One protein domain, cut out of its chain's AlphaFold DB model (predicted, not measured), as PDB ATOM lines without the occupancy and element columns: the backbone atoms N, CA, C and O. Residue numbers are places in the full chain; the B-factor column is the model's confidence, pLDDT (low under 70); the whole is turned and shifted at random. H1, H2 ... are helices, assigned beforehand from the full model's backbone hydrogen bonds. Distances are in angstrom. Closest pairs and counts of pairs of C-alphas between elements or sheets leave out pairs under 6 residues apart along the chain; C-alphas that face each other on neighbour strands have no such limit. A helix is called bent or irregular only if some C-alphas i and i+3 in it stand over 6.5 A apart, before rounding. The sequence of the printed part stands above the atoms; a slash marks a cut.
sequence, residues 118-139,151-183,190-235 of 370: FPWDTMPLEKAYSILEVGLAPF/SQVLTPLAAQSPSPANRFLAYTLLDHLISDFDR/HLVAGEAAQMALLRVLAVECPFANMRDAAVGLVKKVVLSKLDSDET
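AT A GLANCE: This is residues 118 to 139, 151 to 183 and 190 to 235 of the 370 residues of an uncharacterized protein of Rhodosporidium toruloides (UniProt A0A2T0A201). Three long helices, H3, H4 and H5, lie side by side as a triangular up-and-down bundle, each running against the one before it in the chain. Short H2 folds back on H3 at one end of the bundle and also meets the beginning of H5, while short H1 packs on the outer side of H4 alone. The printed part has 101 residues with five named helices, H1 to H5 in order, and no named strand; the class is all helix. It is compact, with a radius of gyration of the C-alphas of 13.3 A, and spans 41 by 28 by 22 A.

HOW THE PARTS SIT: Start with H1, residues 125 to 133, which touches residues 193 to 197 alone of H4, residues 191 to 208; the closest C-alphas, Leu 125 and Ala 197, are 7.0 A apart, at a shallow tilt of 31 degrees, the same way. Next comes H2, residues 154 to 160, which forms a helical hairpin with H3, residues 164 to 182: look at Ala 158 and Arg 167, whose C-alphas are closest at 4.0 A, the tilt of 35.4 degrees being only just steep. H2 also touches residues 213 to 214 alone of H5, residues 212 to 230, with the C-alphas of Ala 159 and Met 214 closest at 5.9 A. H3 touches H4 with residues 178 to 182 alone, closest at the C-alphas of Ile 178 and Gln 198, 6.1 A, opposite ways at a shallow tilt of 31 degrees. H3 and H5 run the same way at a shallow tilt of 32 degrees, only just short of steep; their closest C-alphas, Ser 179 and Val 225, are 6.2 A apart. H4 and H5 form the other helical hairpin, with the C-alphas of Ala 206 and Arg 215 closest at 4.1 A and a shallow tilt of 25 degrees. H1 is apart from H2, H3 and H5. Every O i to N i+4 pair is within hydrogen-bond range in H1, H2 and H4, against 13 of 15 in H3 and 14 of 15 in H5.

IN THESE COORDINATES: Find C-alpha 125 at (58.898, 92.925, 135.234), where H1 begins its 11.5 A. Find C-alpha 164 at (31.017, 78.972, 141.264); from there H3 runs 29.2 A, irregular where C-alphas 179 and 182 are 7.4 A apart. H4 is 24.5 A long; H5 covers 27.5 A and ends at C-alpha 230, (61.858, 70.803, 144.978).

THE WHOLE: The C-alphas farthest apart, Pro 162 and Asp 233, are 41.8 A apart. Residues 140 to 150 and 184 to 189 are not printed, leaving gaps of 11.9 A between C-alphas 139 and 151 and 13.3 A between C-alphas 183 and 190. The links H2 to H3 and H4 to H5 are tight. The model's pLDDT is under 70 at residues 118 to 139, 151 to 153, 181 to 183, 190 to 193 and 233 to 235.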
ATOM      1  N   PHE A 118      56.114  83.601 124.661       51.12
ATOM      2  CA  PHE A 118      57.175  84.322 125.360       51.12
ATOM      3  C   PHE A 118      57.418  83.666 126.722       51.12
ATOM      4  O   PHE A 118      56.512  83.697 127.556       51.12
ATOM      5  N   PRO A 119      58.601  83.072 126.964       53.25
ATOM      6  CA  PRO A 119      59.010  82.718 128.318       53.25
ATOM      7  C   PRO A 119      58.950  83.947 129.223       53.25
ATOM      8  O   PRO A 119      59.443  85.014 128.834       53.25
ATOM      9  N   TRP A 120      58.394  83.787 130.428       50.34
ATOM     10  CA  TRP A 120      58.403  84.818 131.474       50.34
ATOM     11  C   TRP A 120      59.801  85.390 131.725       50.34
ATOM     12  O   TRP A 120      59.944  86.563 132.039       50.34
ATOM     13  N   ASP A 121      60.828  84.587 131.478       45.09
ATOM     14  CA  ASP A 121      62.250  84.884 131.656       45.09
ATOM     15  C   ASP A 121      62.753  86.060 130.799       45.09
ATOM     16  O   ASP A 121      63.782  86.663 131.092       45.09
ATOM     17  N   THR A 122      62.023  86.410 129.734       47.56
ATOM     18  CA  THR A 122      62.332  87.562 128.863       47.56
ATOM     19  C   THR A 122      61.328  88.705 129.001       47.56
ATOM     20  O   THR A 122      61.459  89.737 128.337       47.56
ATOM     21  N   MET A 123      60.307  88.532 129.843       51.41
ATOM     22  CA  MET A 123      59.255  89.514 130.046       51.41
ATOM     23  C   MET A 123      59.739  90.587 131.029       51.41
ATOM     24  O   MET A 123      60.086  90.251 132.161       51.41
ATOM     25  N   PRO A 124      59.741  91.879 130.644       52.69
ATOM     26  CA  PRO A 124      60.035  92.945 131.590       52.69
ATOM     27  C   PRO A 124      59.096  92.840 132.789       52.69
ATOM     28  O   PRO A 124      57.894  92.607 132.625       52.69
ATOM     29  N   LEU A 125      59.641  93.024 133.987       53.31
ATOM     30  CA  LEU A 125      58.898  92.925 135.234       53.31
ATOM     31  C   LEU A 125      57.696  93.885 135.239       53.31
ATOM     32  O   LEU A 125      56.619  93.498 135.680       53.31
ATOM     33  N   GLU A 126      57.821  95.083 134.651       57.44
ATOM     34  CA  GLU A 126      56.696  96.020 134.506       57.44
ATOM     35  C   GLU A 126      55.586  95.476 133.601       57.44
ATOM     36  O   GLU A 126      54.415  95.806 133.767       57.44
ATOM     37  N   LYS A 127      55.935  94.630 132.631       56.47
ATOM     38  CA  LYS A 127      54.993  94.017 131.695       56.47
ATOM     39  C   LYS A 127      54.294  92.810 132.317       56.47
ATOM     40  O   LYS A 127      53.094  92.640 132.127       56.47
ATOM     41  N   ALA A 128      55.026  92.002 133.085       53.81
ATOM     42  CA  ALA A 128      54.426  90.983 133.939       53.81
ATOM     43  C   ALA A 128      53.443  91.661 134.895       53.81
ATOM     44  O   ALA A 128      52.254  91.348 134.874       53.81
ATOM     45  N   TYR A 129      53.906  92.680 135.626       56.91
ATOM     46  CA  TYR A 129      53.056  93.480 136.493       56.91
ATOM     47  C   TYR A 129      51.907  94.137 135.752       56.91
ATOM     48  O   TYR A 129      50.858  94.225 136.343       56.91
ATOM     49  N   SER A 130      52.003  94.535 134.483       58.34
ATOM     50  CA  SER A 130      50.868  95.169 133.802       58.34
ATOM     51  C   SER A 130      49.733  94.193 133.456       58.34
ATOM     52  O   SER A 130      48.556  94.553 133.568       58.34
ATOM     53  N   ILE A 131      50.061  92.949 133.092       57.44
ATOM     54  CA  ILE A 131      49.081  91.858 132.939       57.44
ATOM     55  C   ILE A 131      48.497  91.498 134.306       57.44
ATOM     56  O   ILE A 131      47.293  91.278 134.441       57.44
ATOM     57  N   LEU A 132      49.357  91.484 135.323       54.88
ATOM     58  CA  LEU A 132      48.990  91.173 136.693       54.88
ATOM     59  C   LEU A 132      48.215  92.317 137.346       54.88
ATOM     60  O   LEU A 132      47.317  92.006 138.089       54.88
ATOM     61  N   GLU A 133      48.427  93.586 137.004       54.94
ATOM     62  CA  GLU A 133      47.753  94.795 137.515       54.94
ATOM     63  C   GLU A 133      46.289  94.842 137.099       54.94
ATOM     64  O   GLU A 133      45.468  95.415 137.805       54.94
ATOM     65  N   VAL A 134      45.965  94.224 135.957       50.22
ATOM     66  CA  VAL A 134      44.581  93.977 135.537       50.22
ATOM     67  C   VAL A 134      43.977  92.808 136.334       50.22
ATOM     68  O   VAL A 134      42.767  92.657 136.376       50.22
ATOM     69  N   GLY A 135      44.771  91.976 137.017       44.28
ATOM     70  CA  GLY A 135      44.321  90.813 137.799       44.28
ATOM     71  C   GLY A 135      44.482  90.895 139.334       44.28
ATOM     72  O   GLY A 135      43.755  90.208 140.055       44.28
ATOM     73  N   LEU A 136      45.408  91.712 139.833       44.81
ATOM     74  CA  LEU A 136      46.075  91.672 141.138       44.81
ATOM     75  C   LEU A 136      46.791  93.017 141.386       44.81
ATOM     76  O   LEU A 136      47.282  93.631 140.457       44.81
ATOM     77  N   ALA A 137      46.804  93.500 142.627       37.44
ATOM     78  CA  ALA A 137      47.145  94.880 143.016       37.44
ATOM     79  C   ALA A 137      48.404  95.513 142.364       37.44
ATOM     80  O   ALA A 137      49.393  94.813 142.150       37.44
ATOM     81  N   PRO A 138      48.446  96.853 142.195       38.25
ATOM     82  CA  PRO A 138      49.705  97.569 142.007       38.25
ATOM     83  C   PRO A 138      50.451  97.692 143.348       38.25
ATOM     84  O   PRO A 138      49.881  98.162 144.335       38.25
ATOM     85  N   PHE A 139      51.738  97.332 143.385       37.59
ATOM     86  CA  PHE A 139      52.652  97.782 144.440       37.59
ATOM     87  C   PHE A 139      53.587  98.853 143.871       37.59
ATOM     88  O   PHE A 139      54.343  98.610 142.932       37.59
ATOM     89  N   SER A 151      41.917  98.279 140.045       49.16
ATOM     90  CA  SER A 151      42.159  97.664 138.728       49.16
ATOM     91  C   SER A 151      42.257  96.130 138.781       49.16
ATOM     92  O   SER A 151      42.602  95.503 137.785       49.16
ATOM     93  N   GLN A 152      41.955  95.503 139.926       63.84
ATOM     94  CA  GLN A 152      42.040  94.050 140.097       63.84
ATOM     95  C   GLN A 152      40.793  93.347 139.557       63.84
ATOM     96  O   GLN A 152      39.700  93.530 140.086       63.84
ATOM     97  N   VAL A 153      40.958  92.463 138.574       67.94
ATOM     98  CA  VAL A 153      39.849  91.668 138.030       67.94
ATOM     99  C   VAL A 153      39.854  90.233 138.549       67.94
ATOM    100  O   VAL A 153      38.853  89.758 139.076       67.94
ATOM    101  N   LEU A 154      40.973  89.515 138.413       77.12
ATOM    102  CA  LEU A 154      41.021  88.074 138.688       77.12
ATOM    103  C   LEU A 154      40.790  87.746 140.162       77.12
ATOM    104  O   LEU A 154      40.089  86.788 140.470       77.12
ATOM    105  N   THR A 155      41.354  88.541 141.066       80.38
ATOM    106  CA  THR A 155      41.278  88.269 142.507       80.38
ATOM    107  C   THR A 155      39.866  88.443 143.070       80.38
ATOM    108  O   THR A 155      39.369  87.499 143.692       80.38
ATOM    109  N   PRO A 156      39.157  89.562 142.809       81.81
ATOM    110  CA  PRO A 156      37.745  89.674 143.166       81.81
ATOM    111  C   PRO A 156      36.865  88.630 142.474       81.81
ATOM    112  O   PRO A 156      36.008  88.049 143.134       81.81
ATOM    113  N   LEU A 157      37.095  88.318 141.189       83.81
ATOM    114  CA  LEU A 157      36.326  87.277 140.493       83.81
ATOM    115  C   LEU A 157      36.508  85.901 141.138       83.81
ATOM    116  O   LEU A 157      35.526  85.208 141.388       83.81
ATOM    117  N   ALA A 158      37.745  85.518 141.450       87.88
ATOM    118  CA  ALA A 158      38.050  84.236 142.073       87.88
ATOM    119  C   ALA A 158      37.491  84.136 143.500       87.88
ATOM    120  O   ALA A 158      37.032  83.072 143.916       87.88
ATOM    121  N   ALA A 159      37.484  85.245 144.244       86.44
ATOM    122  CA  ALA A 159      37.033  85.267 145.628       86.44
ATOM    123  C   ALA A 159      35.514  85.447 145.792       86.44
ATOM    124  O   ALA A 159      34.940  84.846 146.700       86.44
ATOM    125  N   GLN A 160      34.877  86.277 144.960       86.38
ATOM    126  CA  GLN A 160      33.546  86.840 145.223       86.38
ATOM    127  C   GLN A 160      32.528  86.685 144.090       86.38
ATOM    128  O   GLN A 160      31.356  86.978 144.334       86.38
ATOM    129  N   SER A 161      32.908  86.224 142.887       88.06
ATOM    130  CA  SER A 161      31.923  86.028 141.807       88.06
ATOM    131  C   SER A 161      30.753  85.171 142.311       88.06
ATOM    132  O   SER A 161      30.993  84.165 142.984       88.06
ATOM    133  N   PRO A 162      29.488  85.511 142.008       88.00
ATOM    134  CA  PRO A 162      28.343  84.701 142.415       88.00
ATOM    135  C   PRO A 162      28.357  83.315 141.750       88.00
ATOM    136  O   PRO A 162      27.898  82.342 142.353       88.00
ATOM    137  N   SER A 163      28.936  83.202 140.548       90.38
ATOM    138  CA  SER A 163      29.044  81.952 139.794       90.38
ATOM    139  C   SER A 163      30.207  81.095 140.317       90.38
ATOM    140  O   SER A 163      31.369  81.490 140.199       90.38
ATOM    141  N   PRO A 164      29.948  79.880 140.847       90.31
ATOM    142  CA  PRO A 164      31.017  78.972 141.264       90.31
ATOM    143  C   PRO A 164      31.970  78.603 140.122       90.31
ATOM    144  O   PRO A 164      33.166  78.429 140.356       90.31
ATOM    145  N   ALA A 165      31.457  78.513 138.891       89.88
ATOM    146  CA  ALA A 165      32.264  78.227 137.711       89.88
ATOM    147  C   ALA A 165      33.241  79.372 137.412       89.88
ATOM    148  O   ALA A 165      34.418  79.120 137.166       89.88
ATOM    149  N   ASN A 166      32.786  80.623 137.516       89.31
ATOM    150  CA  ASN A 166      33.631  81.794 137.281       89.31
ATOM    151  C   ASN A 166      34.700  81.926 138.366       89.31
ATOM    152  O   ASN A 166      35.864  82.145 138.035       89.31
ATOM    153  N   ARG A 167      34.345  81.690 139.641       90.62
ATOM    154  CA  ARG A 167      35.324  81.635 140.740       90.62
ATOM    155  C   ARG A 167      36.424  80.610 140.460       90.62
ATOM    156  O   ARG A 167      37.608  80.922 140.566       90.62
ATOM    157  N   PHE A 168      36.031  79.401 140.057       90.44
ATOM    158  CA  PHE A 168      36.965  78.322 139.734       90.44
ATOM    159  C   PHE A 168      37.863  78.659 138.535       90.44
ATOM    160  O   PHE A 168      39.073  78.452 138.602       90.44
ATOM    161  N   LEU A 169      37.299  79.195 137.449       88.12
ATOM    162  CA  LEU A 169      38.062  79.578 136.257       88.12
ATOM    163  C   LEU A 169      39.040  80.720 136.549       88.12
ATOM    164  O   LEU A 169      40.191  80.654 136.126       88.12
ATOM    165  N   ALA A 170      38.615  81.726 137.315       87.69
ATOM    166  CA  ALA A 170      39.470  82.829 137.742       87.69
ATOM    167  C   ALA A 170      40.636  82.334 138.616       87.69
ATOM    168  O   ALA A 170      41.786  82.688 138.360       87.69
ATOM    169  N   TYR A 171      40.368  81.459 139.593       89.31
ATOM    170  CA  TYR A 171      41.421  80.841 140.407       89.31
ATOM    171  C   TYR A 171      42.363  79.977 139.563       89.31
ATOM    172  O   TYR A 171      43.577  80.044 139.717       89.31
ATOM    173  N   THR A 172      41.822  79.210 138.616       88.12
ATOM    174  CA  THR A 172      42.623  78.400 137.691       88.12
ATOM    175  C   THR A 172      43.546  79.280 136.851       88.12
ATOM    176  O   THR A 172      44.692  78.912 136.620       88.12
ATOM    177  N   LEU A 173      43.088  80.454 136.410       82.38
ATOM    178  CA  LEU A 173      43.930  81.411 135.693       82.38
ATOM    179  C   LEU A 173      45.050  81.979 136.563       82.38
ATOM    180  O   LEU A 173      46.178  82.069 136.086       82.38
ATOM    181  N   LEU A 174      44.759  82.312 137.824       83.69
ATOM    182  CA  LEU A 174      45.776  82.712 138.800       83.69
ATOM    183  C   LEU A 174      46.813  81.600 139.008       83.69
ATOM    184  O   LEU A 174      48.012  81.862 138.995       83.69
ATOM    185  N   ASP A 175      46.363  80.353 139.130       86.75
ATOM    186  CA  ASP A 175      47.239  79.192 139.263       86.75
ATOM    187  C   ASP A 175      48.139  78.994 138.033       86.75
ATOM    188  O   ASP A 175      49.334  78.758 138.186       86.75
ATOM    189  N   HIS A 176      47.608  79.139 136.814       79.75
ATOM    190  CA  HIS A 176      48.414  79.054 135.586       79.75
ATOM    191  C   HIS A 176      49.421  80.199 135.489       79.75
ATOM    192  O   HIS A 176      50.586  79.958 135.185       79.75
ATOM    193  N   LEU A 177      48.988  81.429 135.789       76.62
ATOM    194  CA  LEU A 177      49.860  82.602 135.835       76.62
ATOM    195  C   LEU A 177      51.059  82.358 136.745       76.62
ATOM    196  O   LEU A 177      52.179  82.643 136.351       76.62
ATOM    197  N   ILE A 178      50.821  81.813 137.937       80.69
ATOM    198  CA  ILE A 178      51.863  81.591 138.936       80.69
ATOM    199  C   ILE A 178      52.684  80.336 138.626       80.69
ATOM    200  O   ILE A 178      53.894  80.363 138.786       80.69
ATOM    201  N   SER A 179      52.075  79.235 138.196       78.81
ATOM    202  CA  SER A 179      52.769  77.946 138.053       78.81
ATOM    203  C   SER A 179      53.610  77.825 136.780       78.81
ATOM    204  O   SER A 179      54.537  77.021 136.745       78.81
ATOM    205  N   ASP A 180      53.286  78.568 135.720       71.31
ATOM    206  CA  ASP A 180      53.948  78.414 134.417       71.31
ATOM    207  C   ASP A 180      55.184  79.324 134.242       71.31
ATOM    208  O   ASP A 180      55.724  79.393 133.138       71.31
ATOM    209  N   PHE A 181      55.668  79.986 135.307       63.62
ATOM    210  CA  PHE A 181      56.896  80.806 135.277       63.62
ATOM    211  C   PHE A 181      58.133  80.030 134.793       63.62
ATOM    212  O   PHE A 181      58.957  80.599 134.092       63.62
ATOM    213  N   ASP A 182      58.216  78.726 135.071       55.47
ATOM    214  CA  ASP A 182      59.459  77.949 134.904       55.47
ATOM    215  C   ASP A 182      59.471  76.986 133.716       55.47
ATOM    216  O   ASP A 182      60.422  76.236 133.511       55.47
ATOM    217  N   ARG A 183      58.379  76.923 132.952       55.47
ATOM    218  CA  ARG A 183      58.132  75.809 132.023       55.47
ATOM    219  C   ARG A 183      58.695  75.999 130.619       55.47
ATOM    220  O   ARG A 183      58.232  75.321 129.700       55.47
ATOM    221  N   HIS A 190      67.828  84.959 133.781       52.22
ATOM    222  CA  HIS A 190      66.774  85.621 134.572       52.22
ATOM    223  C   HIS A 190      65.781  84.743 135.365       52.22
ATOM    224  O   HIS A 190      64.790  85.284 135.850       52.22
ATOM    225  N   LEU A 191      66.095  83.466 135.641       60.34
ATOM    226  CA  LEU A 191      65.353  82.616 136.604       60.34
ATOM    227  C   LEU A 191      65.017  83.357 137.918       60.34
ATOM    228  O   LEU A 191      63.869  83.384 138.350       60.34
ATOM    229  N   VAL A 192      65.991  84.070 138.492       60.25
ATOM    230  CA  VAL A 192      65.820  84.822 139.751       60.25
ATOM    231  C   VAL A 192      64.846  86.004 139.618       60.25
ATOM    232  O   VAL A 192      64.117  86.306 140.559       60.25
ATOM    233  N   ALA A 193      64.795  86.686 138.468       64.69
ATOM    234  CA  ALA A 193      63.880  87.817 138.277       64.69
ATOM    235  C   ALA A 193      62.427  87.347 138.094       64.69
ATOM    236  O   ALA A 193      61.510  87.971 138.631       64.69
ATOM    237  N   GLY A 194      62.228  86.228 137.387       71.50
ATOM    238  CA  GLY A 194      60.925  85.572 137.261       71.50
ATOM    239  C   GLY A 194      60.410  85.061 138.607       71.50
ATOM    240  O   GLY A 194      59.283  85.365 138.992       71.50
ATOM    241  N   GLU A 195      61.259  84.385 139.382       79.44
ATOM    242  CA  GLU A 195      60.904  83.920 140.727       79.44
ATOM    243  C   GLU A 195      60.633  85.071 141.702       79.44
ATOM    244  O   GLU A 195      59.732  84.970 142.533       79.44
ATOM    245  N   ALA A 196      61.354  86.192 141.594       78.31
ATOM    246  CA  ALA A 196      61.073  87.376 142.403       78.31
ATOM    247  C   ALA A 196      59.673  87.941 142.106       78.31
ATOM    248  O   ALA A 196      58.946  88.306 143.033       78.31
ATOM    249  N   ALA A 197      59.261  87.961 140.833       75.50
ATOM    250  CA  ALA A 197      57.906  88.338 140.431       75.50
ATOM    251  C   ALA A 197      56.860  87.349 140.972       75.50
ATOM    252  O   ALA A 197      55.846  87.753 141.542       75.50
ATOM    253  N   GLN A 198      57.133  86.049 140.849       80.94
ATOM    254  CA  GLN A 198      56.280  84.977 141.360       80.94
ATOM    255  C   GLN A 198      56.100  85.081 142.886       80.94
ATOM    256  O   GLN A 198      54.981  84.985 143.395       80.94
ATOM    257  N   MET A 199      57.179  85.349 143.626       84.75
ATOM    258  CA  MET A 199      57.156  85.533 145.077       84.75
ATOM    259  C   MET A 199      56.395  86.800 145.480       84.75
ATOM    260  O   MET A 199      55.613  86.765 146.430       84.75
ATOM    261  N   ALA A 200      56.563  87.901 144.740       81.12
ATOM    262  CA  ALA A 200      55.796  89.125 144.955       81.12
ATOM    263  C   ALA A 200      54.289  88.892 144.754       81.12
ATOM    264  O   ALA A 200      53.487  89.328 145.579       81.12
ATOM    265  N   LEU A 201      53.894  88.139 143.724       79.25
ATOM    266  CA  LEU A 201      52.488  87.799 143.490       79.25
ATOM    267  C   LEU A 201      51.892  86.937 144.589       79.25
ATOM    268  O   LEU A 201      50.794  87.212 145.074       79.25
ATOM    269  N   LEU A 202      52.622  85.902 144.996       88.25
ATOM    270  CA  LEU A 202      52.206  85.044 146.094       88.25
ATOM    271  C   LEU A 202      52.100  85.838 147.401       88.25
ATOM    272  O   LEU A 202      51.173  85.601 148.168       88.25
ATOM    273  N   ARG A 203      52.971  86.833 147.625       87.19
ATOM    274  CA  ARG A 203      52.849  87.771 148.751       87.19
ATOM    275  C   ARG A 203      51.560  88.586 148.666       87.19
ATOM    276  O   ARG A 203      50.823  88.637 149.647       87.19
ATOM    277  N   VAL A 204      51.256  89.176 147.509       82.06
ATOM    278  CA  VAL A 204      50.015  89.946 147.321       82.06
ATOM    279  C   VAL A 204      48.793  89.067 147.595       82.06
ATOM    280  O   VAL A 204      47.887  89.474 148.316       82.06
ATOM    281  N   LEU A 205      48.780  87.836 147.086       85.50
ATOM    282  CA  LEU A 205      47.666  86.904 147.259       85.50
ATOM    283  C   LEU A 205      47.523  86.375 148.692       85.50
ATOM    284  O   LEU A 205      46.417  86.378 149.225       85.50
ATOM    285  N   ALA A 206      48.611  85.923 149.315       87.69
ATOM    286  CA  ALA A 206      48.576  85.260 150.620       87.69
ATOM    287  C   ALA A 206      48.582  86.239 151.804       87.69
ATOM    288  O   ALA A 206      48.070  85.910 152.874       87.69
ATOM    289  N   VAL A 207      49.148  87.437 151.626       84.81
ATOM    290  CA  VAL A 207      49.365  88.408 152.711       84.81
ATOM    291  C   VAL A 207      48.476  89.638 152.554       84.81
ATOM    292  O   VAL A 207      47.783  90.014 153.495       84.81
ATOM    293  N   GLU A 208      48.475  90.265 151.379       81.12
ATOM    294  CA  GLU A 208      47.859  91.590 151.183       81.12
ATOM    295  C   GLU A 208      46.409  91.527 150.693       81.12
ATOM    296  O   GLU A 208      45.678  92.515 150.783       81.12
ATOM    297  N   CYS A 209      45.975  90.381 150.168       81.00
ATOM    298  CA  CYS A 209      44.652  90.237 149.581       81.00
ATOM    299  C   CYS A 209      43.565  90.502 150.634       81.00
ATOM    300  O   CYS A 209      43.590  89.883 151.703       81.00
ATOM    301  N   PRO A 210      42.561  91.354 150.353       79.44
ATOM    302  CA  PRO A 210      41.496  91.638 151.313       79.44
ATOM    303  C   PRO A 210      40.590  90.423 151.570       79.44
ATOM    304  O   PRO A 210      39.962  90.334 152.625       79.44
ATOM    305  N   PHE A 211      40.544  89.456 150.649       83.19
ATOM    306  CA  PHE A 211      39.650  88.301 150.728       83.19
ATOM    307  C   PHE A 211      40.309  87.123 151.459       83.19
ATOM    308  O   PHE A 211      41.284  86.548 150.978       83.19
ATOM    309  N   ALA A 212      39.764  86.738 152.618       84.19
ATOM    310  CA  ALA A 212      40.328  85.679 153.464       84.19
ATOM    311  C   ALA A 212      40.419  84.321 152.753       84.19
ATOM    312  O   ALA A 212      41.464  83.681 152.770       84.19
ATOM    313  N   ASN A 213      39.362  83.940 152.034       84.75
ATOM    314  CA  ASN A 213      39.335  82.720 151.230       84.75
ATOM    315  C   ASN A 213      40.428  82.689 150.153       84.75
ATOM    316  O   ASN A 213      40.948  81.618 149.852       84.75
ATOM    317  N   MET A 214      40.782  83.844 149.581       87.31
ATOM    318  CA  MET A 214      41.878  83.927 148.621       87.31
ATOM    319  C   MET A 214      43.235  83.803 149.304       87.31
ATOM    320  O   MET A 214      44.085  83.074 148.802       87.31
ATOM    321  N   ARG A 215      43.427  84.455 150.461       88.56
ATOM    322  CA  ARG A 215      44.661  84.305 151.248       88.56
ATOM    323  C   ARG A 215      44.918  82.845 151.607       88.56
ATOM    324  O   ARG A 215      46.033  82.364 151.441       88.56
ATOM    325  N   ASP A 216      43.876  82.131 152.024       89.88
ATOM    326  CA  ASP A 216      43.968  80.711 152.365       89.88
ATOM    327  C   ASP A 216      44.255  79.849 151.128       89.88
ATOM    328  O   ASP A 216      45.172  79.031 151.138       89.88
ATOM    329  N   ALA A 217      43.545  80.082 150.019       90.56
ATOM    330  CA  ALA A 217      43.777  79.358 148.768       90.56
ATOM    331  C   ALA A 217      45.167  79.634 148.157       90.56
ATOM    332  O   ALA A 217      45.720  78.783 147.454       90.56
ATOM    333  N   ALA A 218      45.746  80.806 148.426       91.44
ATOM    334  CA  ALA A 218      47.085  81.175 147.987       91.44
ATOM    335  C   ALA A 218      48.181  80.380 148.706       91.44
ATOM    336  O   ALA A 218      49.205  80.094 148.090       91.44
ATOM    337  N   VAL A 219      47.962  79.940 149.952       93.88
ATOM    338  CA  VAL A 219      48.877  79.009 150.643       93.88
ATOM    339  C   VAL A 219      49.035  77.717 149.834       93.88
ATOM    340  O   VAL A 219      50.150  77.226 149.650       93.88
ATOM    341  N   GLY A 220      47.938  77.214 149.258       92.94
ATOM    342  CA  GLY A 220      47.955  76.073 148.341       92.94
ATOM    343  C   GLY A 220      48.765  76.328 147.061       92.94
ATOM    344  O   GLY A 220      49.479  75.434 146.603       92.94
ATOM    345  N   LEU A 221      48.722  77.551 146.516       93.06
ATOM    346  CA  LEU A 221      49.546  77.947 145.366       93.06
ATOM    347  C   LEU A 221      51.033  77.996 145.735       93.06
ATOM    348  O   LEU A 221      51.853  77.461 144.993       93.06
ATOM    349  N   VAL A 222      51.383  78.550 146.904       94.69
ATOM    350  CA  VAL A 222      52.771  78.524 147.400       94.69
ATOM    351  C   VAL A 222      53.257  77.085 147.539       94.69
ATOM    352  O   VAL A 222      54.326  76.755 147.032       94.69
ATOM    353  N   LYS A 223      52.457  76.215 148.170       95.06
ATOM    354  CA  LYS A 223      52.754  74.783 148.310       95.06
ATOM    355  C   LYS A 223      53.076  74.160 146.955       95.06
ATOM    356  O   LYS A 223      54.125  73.552 146.797       95.06
ATOM    357  N   LYS A 224      52.208  74.363 145.962       92.75
ATOM    358  CA  LYS A 224      52.391  73.826 144.610       92.75
ATOM    359  C   LYS A 224      53.687  74.316 143.954       92.75
ATOM    360  O   LYS A 224      54.407  73.500 143.385       92.75
ATOM    361  N   VAL A 225      53.993  75.611 144.053       91.12
ATOM    362  CA  VAL A 225      55.227  76.192 143.497       91.12
ATOM    363  C   VAL A 225      56.458  75.609 144.183       91.12
ATOM    364  O   VAL A 225      57.326  75.076 143.502       91.12
ATOM    365  N   VAL A 226      56.517  75.634 145.517       92.50
ATOM    366  CA  VAL A 226      57.675  75.128 146.274       92.50
ATOM    367  C   VAL A 226      57.928  73.652 145.968       92.50
ATOM    368  O   VAL A 226      59.070  73.272 145.723       92.50
ATOM    369  N   LEU A 227      56.879  72.827 145.906       91.88
ATOM    370  CA  LEU A 227      57.019  71.411 145.554       91.88
ATOM    371  C   LEU A 227      57.495  71.211 144.115       91.88
ATOM    372  O   LEU A 227      58.417  70.439 143.883       91.88
ATOM    373  N   SER A 228      56.945  71.964 143.157       88.56
ATOM    374  CA  SER A 228      57.414  71.910 141.767       88.56
ATOM    375  C   SER A 228      58.889  72.292 141.633       88.56
ATOM    376  O   SER A 228      59.571  71.796 140.739       88.56
ATOM    377  N   LYS A 229      59.382  73.191 142.492       87.69
ATOM    378  CA  LYS A 229      60.793  73.580 142.541       87.69
ATOM    379  C   LYS A 229      61.651  72.503 143.190       87.69
ATOM    380  O   LYS A 229      62.736  72.240 142.680       87.69
ATOM    381  N   LEU A 230      61.177  71.897 144.282       88.62
ATOM    382  CA  LEU A 230      61.858  70.803 144.978       88.62
ATOM    383  C   LEU A 230      62.044  69.577 144.082       88.62
ATOM    384  O   LEU A 230      63.128  69.000 144.090       88.62
ATOM    385  N   ASP A 231      61.023  69.235 143.291       86.75
ATOM    386  CA  ASP A 231      61.044  68.119 142.337       86.75
ATOM    387  C   ASP A 231      61.942  68.386 141.113       86.75
ATOM    388  O   ASP A 231      62.227  67.470 140.341       86.75
ATOM    389  N   SER A 232      62.377  69.635 140.909       80.75
ATOM    390  CA  SER A 232      63.279  70.008 139.821       80.75
ATOM    391  C   SER A 232      64.740  69.985 140.280       80.75
ATOM    392  O   SER A 232      65.121  70.632 141.261       80.75
ATOM    393  N   ASP A 233      65.576  69.270 139.526       65.56
ATOM    394  CA  ASP A 233      67.029  69.207 139.734       65.56
ATOM    395  C   ASP A 233      67.761  70.448 139.179       65.56
ATOM    396  O   ASP A 233      68.929  70.679 139.489       65.56
ATOM    397  N   GLU A 234      67.085  71.282 138.379       64.75
ATOM    398  CA  GLU A 234      67.675  72.448 137.696       64.75
ATOM    399  C   GLU A 234      67.644  73.741 138.543       64.75
ATOM    400  O   GLU A 234      68.142  74.782 138.121       64.75
ATOM    401  N   THR A 235      67.080  73.697 139.755       63.50
ATOM    402  CA  THR A 235      66.704  74.876 140.567       63.50
ATOM    403  C   THR A 235      67.608  75.103 141.786       63.50
ATOM    404  O   THR A 235      67.138  75.514 142.850       63.50
TER     405      THR A 235